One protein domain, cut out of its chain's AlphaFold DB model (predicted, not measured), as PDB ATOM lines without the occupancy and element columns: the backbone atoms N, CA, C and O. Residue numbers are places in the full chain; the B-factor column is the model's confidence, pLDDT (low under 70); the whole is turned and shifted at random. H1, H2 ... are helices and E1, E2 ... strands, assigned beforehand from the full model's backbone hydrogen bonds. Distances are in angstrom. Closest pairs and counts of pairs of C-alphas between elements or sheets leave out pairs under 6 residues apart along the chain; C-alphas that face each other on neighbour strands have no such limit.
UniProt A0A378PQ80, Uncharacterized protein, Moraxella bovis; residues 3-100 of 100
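Overview. This is residues 3 to 100 of the 100 residues of an uncharacterized protein of Moraxella bovis (UniProt A0A378PQ80). A small sheet, E1 E3 E2, and the short helices H1, H2 and H3 form a head at one end of the long helix H4, which runs beside strand E1 and on past the sheet. After it, residues 82 to 100, with H5, stand free as a tail. The 98 printed residues run E1 H1 H2 E2 E3 H3 H4 H5, mostly helix, with an antiparallel sheet. The whole is only just compact, close to loose: radius of gyration of the C-alphas 14.9 A, spans 41 by 30 by 23 A.

Arrangement. Start at edge strand E1, residues 3 to 5; its antiparallel neighbour is E3, residues 37 to 41, with N 4 and O 38 2.9 A apart, within hydrogen-bond range. E3 and E2, residues 24 to 27, form an antiparallel hairpin, with N 24 and O 41 2.8 A apart. H1, residues 6 to 10, is on the sheet, only just over E3, where 3 of its C-alphas fall. H2, residues 12 to 20, only grazes the sheet with residues 14 to 19. E1, H1, H2 and E2 make a split strand-helix-strand unit, two strands of one sheet joined through helices, with E3 between the strands in the sheet and a right-handed crossover. In H4, residues 56 to 75, residues 57 to 61 alone touch H1; the closest C-alphas, of Ile 8 and Ala 61, are 5.5 A apart. H3, residues 46 to 53, is close to H2 but not clearly touching, the closest C-alphas, of Phe 17 and Phe 52, being 7.5 A apart. H5, residues 88 to 98, is apart from H4. Every O i to N i+4 pair is within hydrogen-bond range in H2, H3, H4 and H5; H1 has 0 of 1, but 2 of 2 O i to N i+3 pairs.

Along the chain. Find C-alpha 3 at (25.025, 38.398, -10.695), where E1 begins. H4 runs 28.4 A from C-alpha 56 at (34.540, 40.913, -22.815). H5, 15.4 A long, ends at C-alpha 98, (37.953, 20.857, -19.239).

Size, cuts and confidence. The C-alphas of Cys 20 and Asn 77 are the farthest apart, 42.0 A. The printed part has no cut, and the link from H4 to H5 is long, 12 residues. Confidence is low, under 70, at residue 84 and residues 86 to 100.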
ATOM      1  N   LEU A   3      24.097  38.128 -11.793       93.06
ATOM      2  CA  LEU A   3      25.025  38.398 -10.695       93.06
ATOM      3  C   LEU A   3      26.465  38.212 -11.186       93.06
ATOM      4  O   LEU A   3      26.773  37.215 -11.845       93.06
ATOM      5  N   LEU A   4      27.310  39.198 -10.907       95.44
ATOM      6  CA  LEU A   4      28.652  39.355 -11.461       95.44
ATOM      7  C   LEU A   4      29.617  39.815 -10.369       95.44
ATOM      8  O   LEU A   4      29.190  40.334  -9.340       95.44
ATOM      9  N   ASP A   5      30.913  39.651 -10.615       96.44
ATOM     10  CA  ASP A   5      31.960  40.276  -9.806       96.44
ATOM     11  C   ASP A   5      31.959  41.799 -10.022       96.44
ATOM     12  O   ASP A   5      31.665  42.269 -11.128       96.44
ATOM     13  N   ASP A   6      32.277  42.570  -8.981       96.00
ATOM     14  CA  ASP A   6      32.281  44.039  -9.029       96.00
ATOM     15  C   ASP A   6      33.284  44.626 -10.042       96.00
ATOM     16  O   ASP A   6      33.093  45.761 -10.487       96.00
ATOM     17  N   LEU A   7      34.262  43.842 -10.522       95.88
ATOM     18  CA  LEU A   7      35.166  44.236 -11.609       95.88
ATOM     19  C   LEU A   7      34.418  44.661 -12.878       95.88
ATOM     20  O   LEU A   7      34.953  45.400 -13.701       95.88
ATOM     21  N   ILE A   8      33.167  44.214 -13.058       97.50
ATOM     22  CA  ILE A   8      32.331  44.618 -14.194       97.50
ATOM     23  C   ILE A   8      32.137  46.141 -14.270       97.50
ATOM     24  O   ILE A   8      31.929  46.688 -15.352       97.50
ATOM     25  N   LEU A   9      32.247  46.835 -13.135       97.19
ATOM     26  CA  LEU A   9      32.116  48.285 -13.032       97.19
ATOM     27  C   LEU A   9      33.269  49.040 -13.716       97.19
ATOM     28  O   LEU A   9      33.155  50.242 -13.951       97.19
ATOM     29  N   GLU A  10      34.357  48.361 -14.083       97.31
ATOM     30  CA  GLU A  10      35.494  48.945 -14.807       97.31
ATOM     31  C   GLU A  10      35.285  48.982 -16.333       97.31
ATOM     32  O   GLU A  10      36.066  49.607 -17.049       97.31
ATOM     33  N   TYR A  11      34.225  48.349 -16.850       97.88
ATOM     34  CA  TYR A  11      34.000  48.173 -18.287       97.88
ATOM     35  C   TYR A  11      32.951  49.149 -18.835       97.88
ATOM     36  O   TYR A  11      31.741  48.951 -18.689       97.88
ATOM     37  N   ASP A  12      33.410  50.220 -19.484       97.75
ATOM     38  CA  ASP A  12      32.527  51.261 -20.026       97.75
ATOM     39  C   ASP A  12      31.660  50.776 -21.196       97.75
ATOM     40  O   ASP A  12      30.524  51.223 -21.344       97.75
ATOM     41  N   ASP A  13      32.139  49.817 -21.993       97.50
ATOM     42  CA  ASP A  13      31.340  49.151 -23.029       97.50
ATOM     43  C   ASP A  13      30.114  48.451 -22.428       97.50
ATOM     44  O   ASP A  13      29.012  48.553 -22.969       97.50
ATOM     45  N   VAL A  14      30.274  47.827 -21.258       98.12
ATOM     46  CA  VAL A  14      29.174  47.187 -20.532       98.12
ATOM     47  C   VAL A  14      28.209  48.225 -19.959       98.12
ATOM     48  O   VAL A  14      26.997  48.054 -20.084       98.12
ATOM     49  N   LYS A  15      28.706  49.325 -19.378       98.19
ATOM     50  CA  LYS A  15      27.843  50.424 -18.894       98.19
ATOM     51  C   LYS A  15      27.000  51.011 -20.023       98.19
ATOM     52  O   LYS A  15      25.796  51.195 -19.857       98.19
ATOM     53  N   ASN A  16      27.624  51.264 -21.172       98.00
ATOM     54  CA  ASN A  16      26.952  51.794 -22.353       98.00
ATOM     55  C   ASN A  16      25.894  50.818 -22.870       98.00
ATOM     56  O   ASN A  16      24.767  51.231 -23.139       98.00
ATOM     57  N   PHE A  17      26.226  49.525 -22.946       98.31
ATOM     58  CA  PHE A  17      25.267  48.488 -23.312       98.31
ATOM     59  C   PHE A  17      24.047  48.511 -22.387       98.31
ATOM     60  O   PHE A  17      22.914  48.589 -22.858       98.31
ATOM     61  N   LEU A  18      24.261  48.498 -21.067       97.88
ATOM     62  CA  LEU A  18      23.164  48.522 -20.100       97.88
ATOM     63  C   LEU A  18      22.299  49.777 -20.267       97.88
ATOM     64  O   LEU A  18      21.078  49.656 -20.316       97.88
ATOM     65  N   GLY A  19      22.907  50.951 -20.453       97.50
ATOM     66  CA  GLY A  19      22.179  52.197 -20.702       97.50
ATOM     67  C   GLY A  19      21.292  52.148 -21.953       97.50
ATOM     68  O   GLY A  19      20.144  52.592 -21.910       97.50
ATOM     69  N   CYS A  20      21.771  51.545 -23.044       97.69
ATOM     70  CA  CYS A  20      20.986  51.339 -24.269       97.69
ATOM     71  C   CYS A  20      19.797  50.382 -24.079       97.69
ATOM     72  O   CYS A  20      18.831  50.443 -24.837       97.69
ATOM     73  N   HIS A  21      19.855  49.521 -23.063       97.69
ATOM     74  CA  HIS A  21      18.860  48.490 -22.768       97.69
ATOM     75  C   HIS A  21      18.065  48.772 -21.482       97.69
ATOM     76  O   HIS A  21      17.643  47.839 -20.797       97.69
ATOM     77  N   GLN A  22      17.872  50.058 -21.147       96.44
ATOM     78  CA  GLN A  22      17.131  50.523 -19.958       96.44
ATOM     79  C   GLN A  22      17.595  49.848 -18.657       96.44
ATOM     80  O   GLN A  22      16.813  49.547 -17.756       96.44
ATOM     81  N   GLY A  23      18.888  49.560 -18.595       96.88
ATOM     82  CA  GLY A  23      19.509  48.766 -17.562       96.88
ATOM     83  C   GLY A  23      20.529  49.533 -16.741       96.88
ATOM     84  O   GLY A  23      20.834  50.702 -16.974       96.88
ATOM     85  N   GLY A  24      21.096  48.826 -15.775       97.62
ATOM     86  CA  GLY A  24      22.110  49.354 -14.883       97.62
ATOM     87  C   GLY A  24      22.669  48.296 -13.945       97.62
ATOM     88  O   GLY A  24      22.319  47.110 -14.010       97.62
ATOM     89  N   PHE A  25      23.553  48.763 -13.071       97.44
ATOM     90  CA  PHE A  25      24.106  47.983 -11.978       97.44
ATOM     91  C   PHE A  25      23.384  48.305 -10.676       97.44
ATOM     92  O   PHE A  25      23.087  49.463 -10.390       97.44
ATOM     93  N   TYR A  26      23.131  47.269  -9.887       95.25
ATOM     94  CA  TYR A  26      22.397  47.343  -8.631       95.25
ATOM     95  C   TYR A  26      23.083  46.479  -7.580       95.25
ATOM     96  O   TYR A  26      23.730  45.480  -7.911       95.25
ATOM     97  N   GLU A  27      22.912  46.838  -6.312       91.44
ATOM     98  CA  GLU A  27      23.348  45.992  -5.204       91.44
ATOM     99  C   GLU A  27      22.680  44.614  -5.274       91.44
ATOM    100  O   GLU A  27      21.541  44.456  -5.730       91.44
ATOM    101  N   THR A  28      23.415  43.593  -4.839       85.44
ATOM    102  CA  THR A  28      22.903  42.226  -4.814       85.44
ATOM    103  C   THR A  28      21.804  42.071  -3.755       85.44
ATOM    104  O   THR A  28      22.023  42.393  -2.588       85.44
ATOM    105  N   PRO A  29      20.620  41.536  -4.109       81.38
ATOM    106  CA  PRO A  29      19.559  41.284  -3.136       81.38
ATOM    107  C   PRO A  29      19.764  39.966  -2.368       81.38
ATOM    108  O   PRO A  29      18.990  39.655  -1.463       81.38
ATOM    109  N   TYR A  30      20.749  39.144  -2.749       82.00
ATOM    110  CA  TYR A  30      20.943  37.821  -2.163       82.00
ATOM    111  C   TYR A  30      21.858  37.885  -0.943       82.00
ATOM    112  O   TYR A  30      23.035  38.211  -1.059       82.00
ATOM    113  N   THR A  31      21.359  37.436   0.209       82.56
ATOM    114  CA  THR A  31      22.165  37.245   1.429       82.56
ATOM    115  C   THR A  31      23.308  36.246   1.258       82.56
ATOM    116  O   THR A  31      24.262  36.273   2.026       82.56
ATOM    117  N   SER A  32      23.220  35.352   0.271       80.69
ATOM    118  CA  SER A  32      24.264  34.384  -0.073       80.69
ATOM    119  C   SER A  32      25.260  34.887  -1.122       80.69
ATOM    120  O   SER A  32      26.169  34.139  -1.489       80.69
ATOM    121  N   ALA A  33      25.090  36.105  -1.640       85.00
ATOM    122  CA  ALA A  33      26.035  36.674  -2.586       85.00
ATOM    123  C   ALA A  33      27.373  36.999  -1.910       85.00
ATOM    124  O   ALA A  33      27.445  37.260  -0.710       85.00
ATOM    125  N   MET A  34      28.447  36.967  -2.695       86.25
ATOM    126  CA  MET A  34      29.776  37.330  -2.205       86.25
ATOM    127  C   MET A  34      29.902  38.845  -2.017       86.25
ATOM    128  O   MET A  34      29.249  39.609  -2.726       86.25
ATOM    129  N   GLU A  35      30.784  39.272  -1.108       85.12
ATOM    130  CA  GLU A  35      31.019  40.696  -0.794       85.12
ATOM    131  C   GLU A  35      31.343  41.541  -2.034       85.12
ATOM    132  O   GLU A  35      30.871  42.665  -2.150       85.12
ATOM    133  N   ARG A  36      32.103  40.986  -2.986       89.25
ATOM    134  CA  ARG A  36      32.470  41.642  -4.248       89.25
ATOM    135  C   ARG A  36      31.531  41.254  -5.378       89.25
ATOM    136  O   ARG A  36      31.936  40.607  -6.343       89.25
ATOM    137  N   SER A  37      30.248  41.571  -5.236       93.69
ATOM    138  CA  SER A  37      29.272  41.240  -6.271       93.69
ATOM    139  C   SER A  37      28.269  42.339  -6.553       93.69
ATOM    140  O   SER A  37      27.907  43.135  -5.691       93.69
ATOM    141  N   VAL A  38      27.814  42.358  -7.800       96.06
ATOM    142  CA  VAL A  38      26.871  43.339  -8.318       96.06
ATOM    143  C   VAL A  38      25.900  42.671  -9.281       96.06
ATOM    144  O   VAL A  38      26.231  41.706  -9.975       96.06
ATOM    145  N   CYS A  39      24.678  43.184  -9.330       96.00
ATOM    146  CA  CYS A  39      23.648  42.729 -10.249       96.00
ATOM    147  C   CYS A  39      23.590  43.635 -11.476       96.00
ATOM    148  O   CYS A  39      23.321  44.825 -11.352       96.00
ATOM    149  N   ALA A  40      23.743  43.062 -12.667       96.81
ATOM    150  CA  ALA A  40      23.357  43.709 -13.915       96.81
ATOM    151  C   ALA A  40      21.887  43.395 -14.229       96.81
ATOM    152  O   ALA A  40      21.470  42.229 -14.258       96.81
ATOM    153  N   ILE A  41      21.085  44.428 -14.471       96.69
ATOM    154  CA  ILE A  41      19.678  44.312 -14.869       96.69
ATOM    155  C   ILE A  41      19.494  45.131 -16.143       96.69
ATOM    156  O   ILE A  41      19.997  46.241 -16.216       96.69
ATOM    157  N   PHE A  42      18.819  44.569 -17.142       97.38
ATOM    158  CA  PHE A  42      18.515  45.211 -18.420       97.38
ATOM    159  C   PHE A  42      17.299  44.536 -19.062       97.38
ATOM    160  O   PHE A  42      16.961  43.400 -18.707       97.38
ATOM    161  N   GLU A  43      16.666  45.229 -20.002       97.06
ATOM    162  CA  GLU A  43      15.550  44.721 -20.793       97.06
ATOM    163  C   GLU A  43      16.019  44.210 -22.156       97.06
ATOM    164  O   GLU A  43      16.862  44.811 -22.827       97.06
ATOM    165  N   GLY A  44      15.456  43.088 -22.596       95.56
ATOM    166  CA  GLY A  44      15.776  42.532 -23.900       95.56
ATOM    167  C   GLY A  44      15.249  41.123 -24.104       95.56
ATOM    168  O   GLY A  44      14.772  40.464 -23.180       95.56
ATOM    169  N   ASP A  45      15.353  40.667 -25.346       97.12
ATOM    170  CA  ASP A  45      15.085  39.285 -25.716       97.12
ATOM    171  C   ASP A  45      16.337  38.405 -25.531       97.12
ATOM    172  O   ASP A  45      17.386  38.826 -25.031       97.12
ATOM    173  N   PHE A  46      16.238  37.148 -25.960       95.56
ATOM    174  CA  PHE A  46      17.355  36.212 -25.903       95.56
ATOM    175  C   PHE A  46      18.582  36.685 -26.701       95.56
ATOM    176  O   PHE A  46      19.714  36.419 -26.299       95.56
ATOM    177  N   LYS A  47      18.381  37.391 -27.819       97.50
ATOM    178  CA  LYS A  47      19.483  37.889 -28.646       97.50
ATOM    179  C   LYS A  47      20.248  38.980 -27.904       97.50
ATOM    180  O   LYS A  47      21.472  38.906 -27.852       97.50
ATOM    181  N   VAL A  48      19.537  39.917 -27.277       97.56
ATOM    182  CA  VAL A  48      20.135  40.961 -26.429       97.56
ATOM    183  C   VAL A  48      20.902  40.333 -25.265       97.56
ATOM    184  O   VAL A  48      22.046  40.695 -25.003       97.56
ATOM    185  N   ALA A  49      20.318  39.339 -24.592       96.50
ATOM    186  CA  ALA A  49      21.006  38.637 -23.510       96.50
ATOM    187  C   ALA A  49      22.277  37.911 -23.991       96.50
ATOM    188  O   ALA A  49      23.301  37.939 -23.310       96.50
ATOM    189  N   SER A  50      22.234  37.286 -25.170       96.69
ATOM    190  CA  SER A  50      23.398  36.635 -25.781       96.69
ATOM    191  C   SER A  50      24.502  37.642 -26.121       96.69
ATOM    192  O   SER A  50      25.676  37.397 -25.838       96.69
ATOM    193  N   GLU A  51      24.131  38.809 -26.653       97.75
ATOM    194  CA  GLU A  51      25.061  39.906 -26.927       97.75
ATOM    195  C   GLU A  51      25.724  40.412 -25.642       97.75
ATOM    196  O   GLU A  51      26.952  40.475 -25.583       97.75
ATOM    197  N   PHE A  52      24.949  40.646 -24.580       97.88
ATOM    198  CA  PHE A  52      25.480  41.014 -23.265       97.88
ATOM    199  C   PHE A  52      26.521  40.004 -22.763       97.88
ATOM    200  O   PHE A  52      27.633  40.373 -22.388       97.88
ATOM    201  N   LEU A  53      26.198  38.706 -22.808       96.56
ATOM    202  CA  LEU A  53      27.105  37.627 -22.390       96.56
ATOM    203  C   LEU A  53      28.357  37.512 -23.278       96.56
ATOM    204  O   LEU A  53      29.362  36.923 -22.871       96.56
ATOM    205  N   SER A  54      28.317  38.085 -24.482       96.50
ATOM    206  CA  SER A  54      29.442  38.152 -25.415       96.50
ATOM    207  C   SER A  54      30.367  39.356 -25.184       96.50
ATOM    208  O   SER A  54      31.448  39.414 -25.780       96.50
ATOM    209  N   LEU A  55      30.018  40.285 -24.292       98.00
ATOM    210  CA  LEU A  55      30.910  41.382 -23.925       98.00
ATOM    211  C   LEU A  55      32.111  40.849 -23.138       98.00
ATOM    212  O   LEU A  55      31.994  39.968 -22.280       98.00
ATOM    213  N   TYR A  56      33.299  41.379 -23.437       97.56
ATOM    214  CA  TYR A  56      34.540  40.913 -22.815       97.56
ATOM    215  C   TYR A  56      34.512  41.099 -21.292       97.56
ATOM    216  O   TYR A  56      34.807  40.149 -20.562       97.56
ATOM    217  N   GLY A  57      34.088  42.278 -20.820       97.69
ATOM    218  CA  GLY A  57      33.950  42.568 -19.391       97.69
ATOM    219  C   GLY A  57      32.985  41.622 -18.685       97.69
ATOM    220  O   GLY A  57      33.313  41.071 -17.636       97.69
ATOM    221  N   VAL A  58      31.838  41.336 -19.313       97.75
ATOM    222  CA  VAL A  58      30.823  40.420 -18.766       97.75
ATOM    223  C   VAL A  58      31.387  39.014 -18.592       97.75
ATOM    224  O   VAL A  58      31.259  38.439 -17.510       97.75
ATOM    225  N   ARG A  59      32.078  38.467 -19.600       96.69
ATOM    226  CA  ARG A  59      32.715  37.145 -19.472       96.69
ATOM    227  C   ARG A  59      33.742  37.104 -18.342       96.69
ATOM    228  O   ARG A  59      33.781  36.128 -17.597       96.69
ATOM    229  N   ARG A  60      34.577  38.140 -18.212       97.06
ATOM    230  CA  ARG A  60      35.608  38.217 -17.164       97.06
ATOM    231  C   ARG A  60      34.987  38.267 -15.770       97.06
ATOM    232  O   ARG A  60      35.406  37.493 -14.912       97.06
ATOM    233  N   ALA A  61      33.967  39.099 -15.575       97.12
ATOM    234  CA  ALA A  61      33.282  39.238 -14.293       97.12
ATOM    235  C   ALA A  61      32.501  37.977 -13.907       97.12
ATOM    236  O   ALA A  61      32.524  37.572 -12.747       97.12
ATOM    237  N   LEU A  62      31.861  37.312 -14.879       95.50
ATOM    238  CA  LEU A  62      31.211  36.017 -14.659       95.50
ATOM    239  C   LEU A  62      32.210  34.969 -14.181       95.50
ATOM    240  O   LEU A  62      31.958  34.291 -13.189       95.50
ATOM    241  N   ILE A  63      33.337  34.831 -14.882       92.44
ATOM    242  CA  ILE A  63      34.360  33.846 -14.529       92.44
ATOM    243  C   ILE A  63      34.920  34.138 -13.137       92.44
ATOM    244  O   ILE A  63      35.017  33.211 -12.342       92.44
ATOM    245  N   ALA A  64      35.251  35.395 -12.829       94.50
ATOM    246  CA  ALA A  64      35.779  35.779 -11.521       94.50
ATOM    247  C   ALA A  64      34.808  35.421 -10.386       94.50
ATOM    248  O   ALA A  64      35.193  34.704  -9.460       94.50
ATOM    249  N   TYR A  65      33.539  35.817 -10.524       93.06
ATOM    250  CA  TYR A  65      32.492  35.497  -9.558       93.06
ATOM    251  C   TYR A  65      32.361  33.980  -9.376       93.06
ATOM    252  O   TYR A  65      32.541  33.447  -8.284       93.06
ATOM    253  N   TRP A  66      32.106  33.237 -10.452       89.06
ATOM    254  CA  TRP A  66      31.882  31.795 -10.341       89.06
ATOM    255  C   TRP A  66      33.105  31.037  -9.832       89.06
ATOM    256  O   TRP A  66      32.957  30.093  -9.056       89.06
ATOM    257  N   HIS A  67      34.303  31.453 -10.232       89.25
ATOM    258  CA  HIS A  67      35.537  30.833  -9.779       89.25
ATOM    259  C   HIS A  67      35.727  31.002  -8.268       89.25
ATOM    260  O   HIS A  67      35.960  30.012  -7.576       89.25
ATOM    261  N   GLU A  68      35.566  32.218  -7.741       89.50
ATOM    262  CA  GLU A  68      35.674  32.482  -6.301       89.50
ATOM    263  C   GLU A  68      34.597  31.728  -5.506       89.50
ATOM    264  O   GLU A  68      34.901  31.075  -4.505       89.50
ATOM    265  N   ALA A  69      33.348  31.729  -5.986       87.50
ATOM    266  CA  ALA A  69      32.253  31.010  -5.336       87.50
ATOM    267  C   ALA A  69      32.542  29.503  -5.228       87.50
ATOM    268  O   ALA A  69      32.409  28.910  -4.154       87.50
ATOM    269  N   LEU A  70      32.969  28.875  -6.328       85.12
ATOM    270  CA  LEU A  70      33.298  27.449  -6.357       85.12
ATOM    271  C   LEU A  70      34.531  27.129  -5.509       85.12
ATOM    272  O   LEU A  70      34.553  26.109  -4.814       85.12
ATOM    273  N   PHE A  71      35.539  28.002  -5.526       85.75
ATOM    274  CA  PHE A  71      36.739  27.831  -4.716       85.75
ATOM    275  C   PHE A  71      36.415  27.871  -3.219       85.75
ATOM    276  O   PHE A  71      36.852  26.986  -2.483       85.75
ATOM    277  N   ARG A  72      35.578  28.816  -2.768       85.19
ATOM    278  CA  ARG A  72      35.110  28.896  -1.372       85.19
ATOM    279  C   ARG A  72      34.337  27.658  -0.942       85.19
ATOM    280  O   ARG A  72      34.577  27.141   0.147       85.19
ATOM    281  N   LEU A  73      33.434  27.163  -1.788       84.44
ATOM    282  CA  LEU A  73      32.693  25.931  -1.507       84.44
ATOM    283  C   LEU A  73      33.646  24.745  -1.322       84.44
ATOM    284  O   LEU A  73      33.548  24.027  -0.328       84.44
ATOM    285  N   LYS A  74      34.624  24.593  -2.222       81.75
ATOM    286  CA  LYS A  74      35.644  23.545  -2.128       81.75
ATOM    287  C   LYS A  74      36.498  23.683  -0.864       81.75
ATOM    288  O   LYS A  74      36.679  22.700  -0.153       81.75
ATOM    289  N   ALA A  75      37.009  24.881  -0.580       83.75
ATOM    290  CA  ALA A  75      37.875  25.145   0.570       83.75
ATOM    291  C   ALA A  75      37.172  24.867   1.908       83.75
ATOM    292  O   ALA A  75      37.788  24.346   2.834       83.75
ATOM    293  N   ASN A  76      35.870  25.150   1.981       84.88
ATOM    294  CA  ASN A  76      35.057  24.937   3.177       84.88
ATOM    295  C   ASN A  76      34.399  23.548   3.234       84.88
ATOM    296  O   ASN A  76      33.613  23.294   4.145       84.88
ATOM    297  N   ASN A  77      34.675  22.667   2.263       80.56
ATOM    298  CA  ASN A  77      33.995  21.379   2.095       80.56
ATOM    299  C   ASN A  77      32.455  21.504   2.167       80.56
ATOM    300  O   ASN A  77      31.767  20.694   2.790       80.56
ATOM    301  N   ALA A  78      31.925  22.569   1.566       77.69
ATOM    302  CA  ALA A  78      30.519  22.943   1.605       77.69
ATOM    303  C   ALA A  78      29.863  22.759   0.231       77.69
ATOM    304  O   ALA A  78      30.509  22.844  -0.812       77.69
ATOM    305  N   MET A  79      28.546  22.549   0.223       76.38
ATOM    306  CA  MET A  79      27.753  22.518  -1.007       76.38
ATOM    307  C   MET A  79      27.051  23.854  -1.248       76.38
ATOM    308  O   MET A  79      26.738  24.582  -0.307       76.38
ATOM    309  N   SER A  80      26.749  24.152  -2.514       76.44
ATOM    310  CA  SER A  80      25.870  25.274  -2.861       76.44
ATOM    311  C   SER A  80      24.528  25.144  -2.130       76.44
ATOM    312  O   SER A  80      23.928  24.063  -2.097       76.44
ATOM    313  N   VAL A  81      24.008  26.263  -1.615       76.38
ATOM    314  CA  VAL A  81      22.650  26.359  -1.034       76.38
ATOM    315  C   VAL A  81      21.584  25.939  -2.057       76.38
ATOM    316  O   VAL A  81      20.526  25.418  -1.706       76.38
ATOM    317  N   TYR A  82      21.896  26.100  -3.343       74.19
ATOM    318  CA  TYR A  82      21.052  25.720  -4.467       74.19
ATOM    319  C   TYR A  82      21.468  24.388  -5.103       74.19
ATOM    320  O   TYR A  82      21.014  24.076  -6.197       74.19
ATOM    321  N   SER A  83      22.294  23.570  -4.436       70.50
ATOM    322  CA  SER A  83      22.792  22.276  -4.948       70.50
ATOM    323  C   SER A  83      21.691  21.353  -5.476       70.50
ATOM    324  O   SER A  83      21.889  20.704  -6.491       70.50
ATOM    325  N   ARG A  84      20.495  21.372  -4.874       69.50
ATOM    326  CA  ARG A  84      19.314  20.625  -5.353       69.50
ATOM    327  C   ARG A  84      18.785  21.042  -6.735       69.50
ATOM    328  O   ARG A  84      17.998  20.311  -7.319       69.50
ATOM    329  N   PHE A  85      19.162  22.223  -7.221       70.00
ATOM    330  CA  PHE A  85      18.779  22.765  -8.530       70.00
ATOM    331  C   PHE A  85      19.929  22.725  -9.540       70.00
ATOM    332  O   PHE A  85      19.716  22.961 -10.727       70.00
ATOM    333  N   HIS A  86      21.145  22.439  -9.078       63.53
ATOM    334  CA  HIS A  86      22.284  22.208  -9.946       63.53
ATOM    335  C   HIS A  86      22.351  20.711 -10.223       63.53
ATOM    336  O   HIS A  86      22.549  19.919  -9.304       63.53
ATOM    337  N   ASP A  87      22.202  20.302 -11.482       60.91
ATOM    338  CA  ASP A  87      22.537  18.929 -11.841       60.91
ATOM    339  C   ASP A  87      24.053  18.765 -11.680       60.91
ATOM    340  O   ASP A  87      24.853  19.210 -12.508       60.91
ATOM    341  N   TYR A  88      24.455  18.179 -10.554       56.25
ATOM    342  CA  TYR A  88      25.852  17.953 -10.204       56.25
ATOM    343  C   TYR A  88      26.573  17.144 -11.291       56.25
ATOM    344  O   TYR A  88      27.766  17.345 -11.512       56.25
ATOM    345  N   ASN A  89      25.845  16.304 -12.041       56.50
ATOM    346  CA  ASN A  89      26.407  15.569 -13.170       56.50
ATOM    347  C   ASN A  89      26.838  16.502 -14.304       56.50
ATOM    348  O   ASN A  89      27.820  16.212 -14.977       56.50
ATOM    349  N   VAL A  90      26.159  17.633 -14.508       56.62
ATOM    350  CA  VAL A  90      26.515  18.612 -15.545       56.62
ATOM    351  C   VAL A  90      27.789  19.359 -15.163       56.62
ATOM    352  O   VAL A  90      28.685  19.493 -15.994       56.62
ATOM    353  N   VAL A  91      27.922  19.775 -13.899       60.38
ATOM    354  CA  VAL A  91      29.139  20.442 -13.398       60.38
ATOM    355  C   VAL A  91      30.326  19.470 -13.365       60.38
ATOM    356  O   VAL A  91      31.415  19.817 -13.816       60.38
ATOM    357  N   ALA A  92      30.121  18.233 -12.902       55.44
ATOM    358  CA  ALA A  92      31.149  17.191 -12.902       55.44
ATOM    359  C   ALA A  92      31.588  16.798 -14.323       55.44
ATOM    360  O   ALA A  92      32.769  16.556 -14.563       55.44
ATOM    361  N   LYS A  93      30.656  16.774 -15.285       56.22
ATOM    362  CA  LYS A  93      30.958  16.519 -16.698       56.22
ATOM    363  C   LYS A  93      31.746  17.667 -17.328       56.22
ATOM    364  O   LYS A  93      32.767  17.403 -17.946       56.22
ATOM    365  N   LEU A  94      31.358  18.918 -17.070       54.53
ATOM    366  CA  LEU A  94      32.123  20.107 -17.468       54.53
ATOM    367  C   LEU A  94      33.558  20.079 -16.928       54.53
ATOM    368  O   LEU A  94      34.498  20.338 -17.671       54.53
ATOM    369  N   LEU A  95      33.744  19.718 -15.655       62.53
ATOM    370  CA  LEU A  95      35.078  19.587 -15.060       62.53
ATOM    371  C   LEU A  95      35.897  18.454 -15.693       62.53
ATOM    372  O   LEU A  95      37.102  18.612 -15.873       62.53
ATOM    373  N   ASN A  96      35.276  17.329 -16.047       61.75
ATOM    374  CA  ASN A  96      35.962  16.247 -16.759       61.75
ATOM    375  C   ASN A  96      36.339  16.635 -18.195       61.75
ATOM    376  O   ASN A  96      37.408  16.246 -18.658       61.75
ATOM    377  N   ASP A  97      35.491  17.400 -18.882       59.75
ATOM    378  CA  ASP A  97      35.731  17.838 -20.258       59.75
ATOM    379  C   ASP A  97      36.801  18.942 -20.338       59.75
ATOM    380  O   ASP A  97      37.562  18.974 -21.295       59.75
ATOM    381  N   ILE A  98      36.908  19.813 -19.325       62.22
ATOM    382  CA  ILE A  98      37.953  20.857 -19.239       62.22
ATOM    383  C   ILE A  98      39.338  20.272 -18.909       62.22
ATOM    384  O   ILE A  98      40.355  20.851 -19.280       62.22
ATOM    385  N   ASN A  99      39.395  19.143 -18.196       60.16
ATOM    386  CA  ASN A  99      40.648  18.475 -17.819       60.16
ATOM    387  C   ASN A  99      41.136  17.441 -18.859       60.16
ATOM    388  O   ASN A  99      42.083  16.703 -18.579       60.16
ATOM    389  N   ARG A 100      40.482  17.360 -20.024       45.47
ATOM    390  CA  ARG A 100      40.899  16.565 -21.190       45.47
ATOM    391  C   ARG A 100      41.573  17.444 -22.231       45.47
ATOM    392  O   ARG A 100      42.523  16.927 -22.857       45.47
TER     393      ARG A 100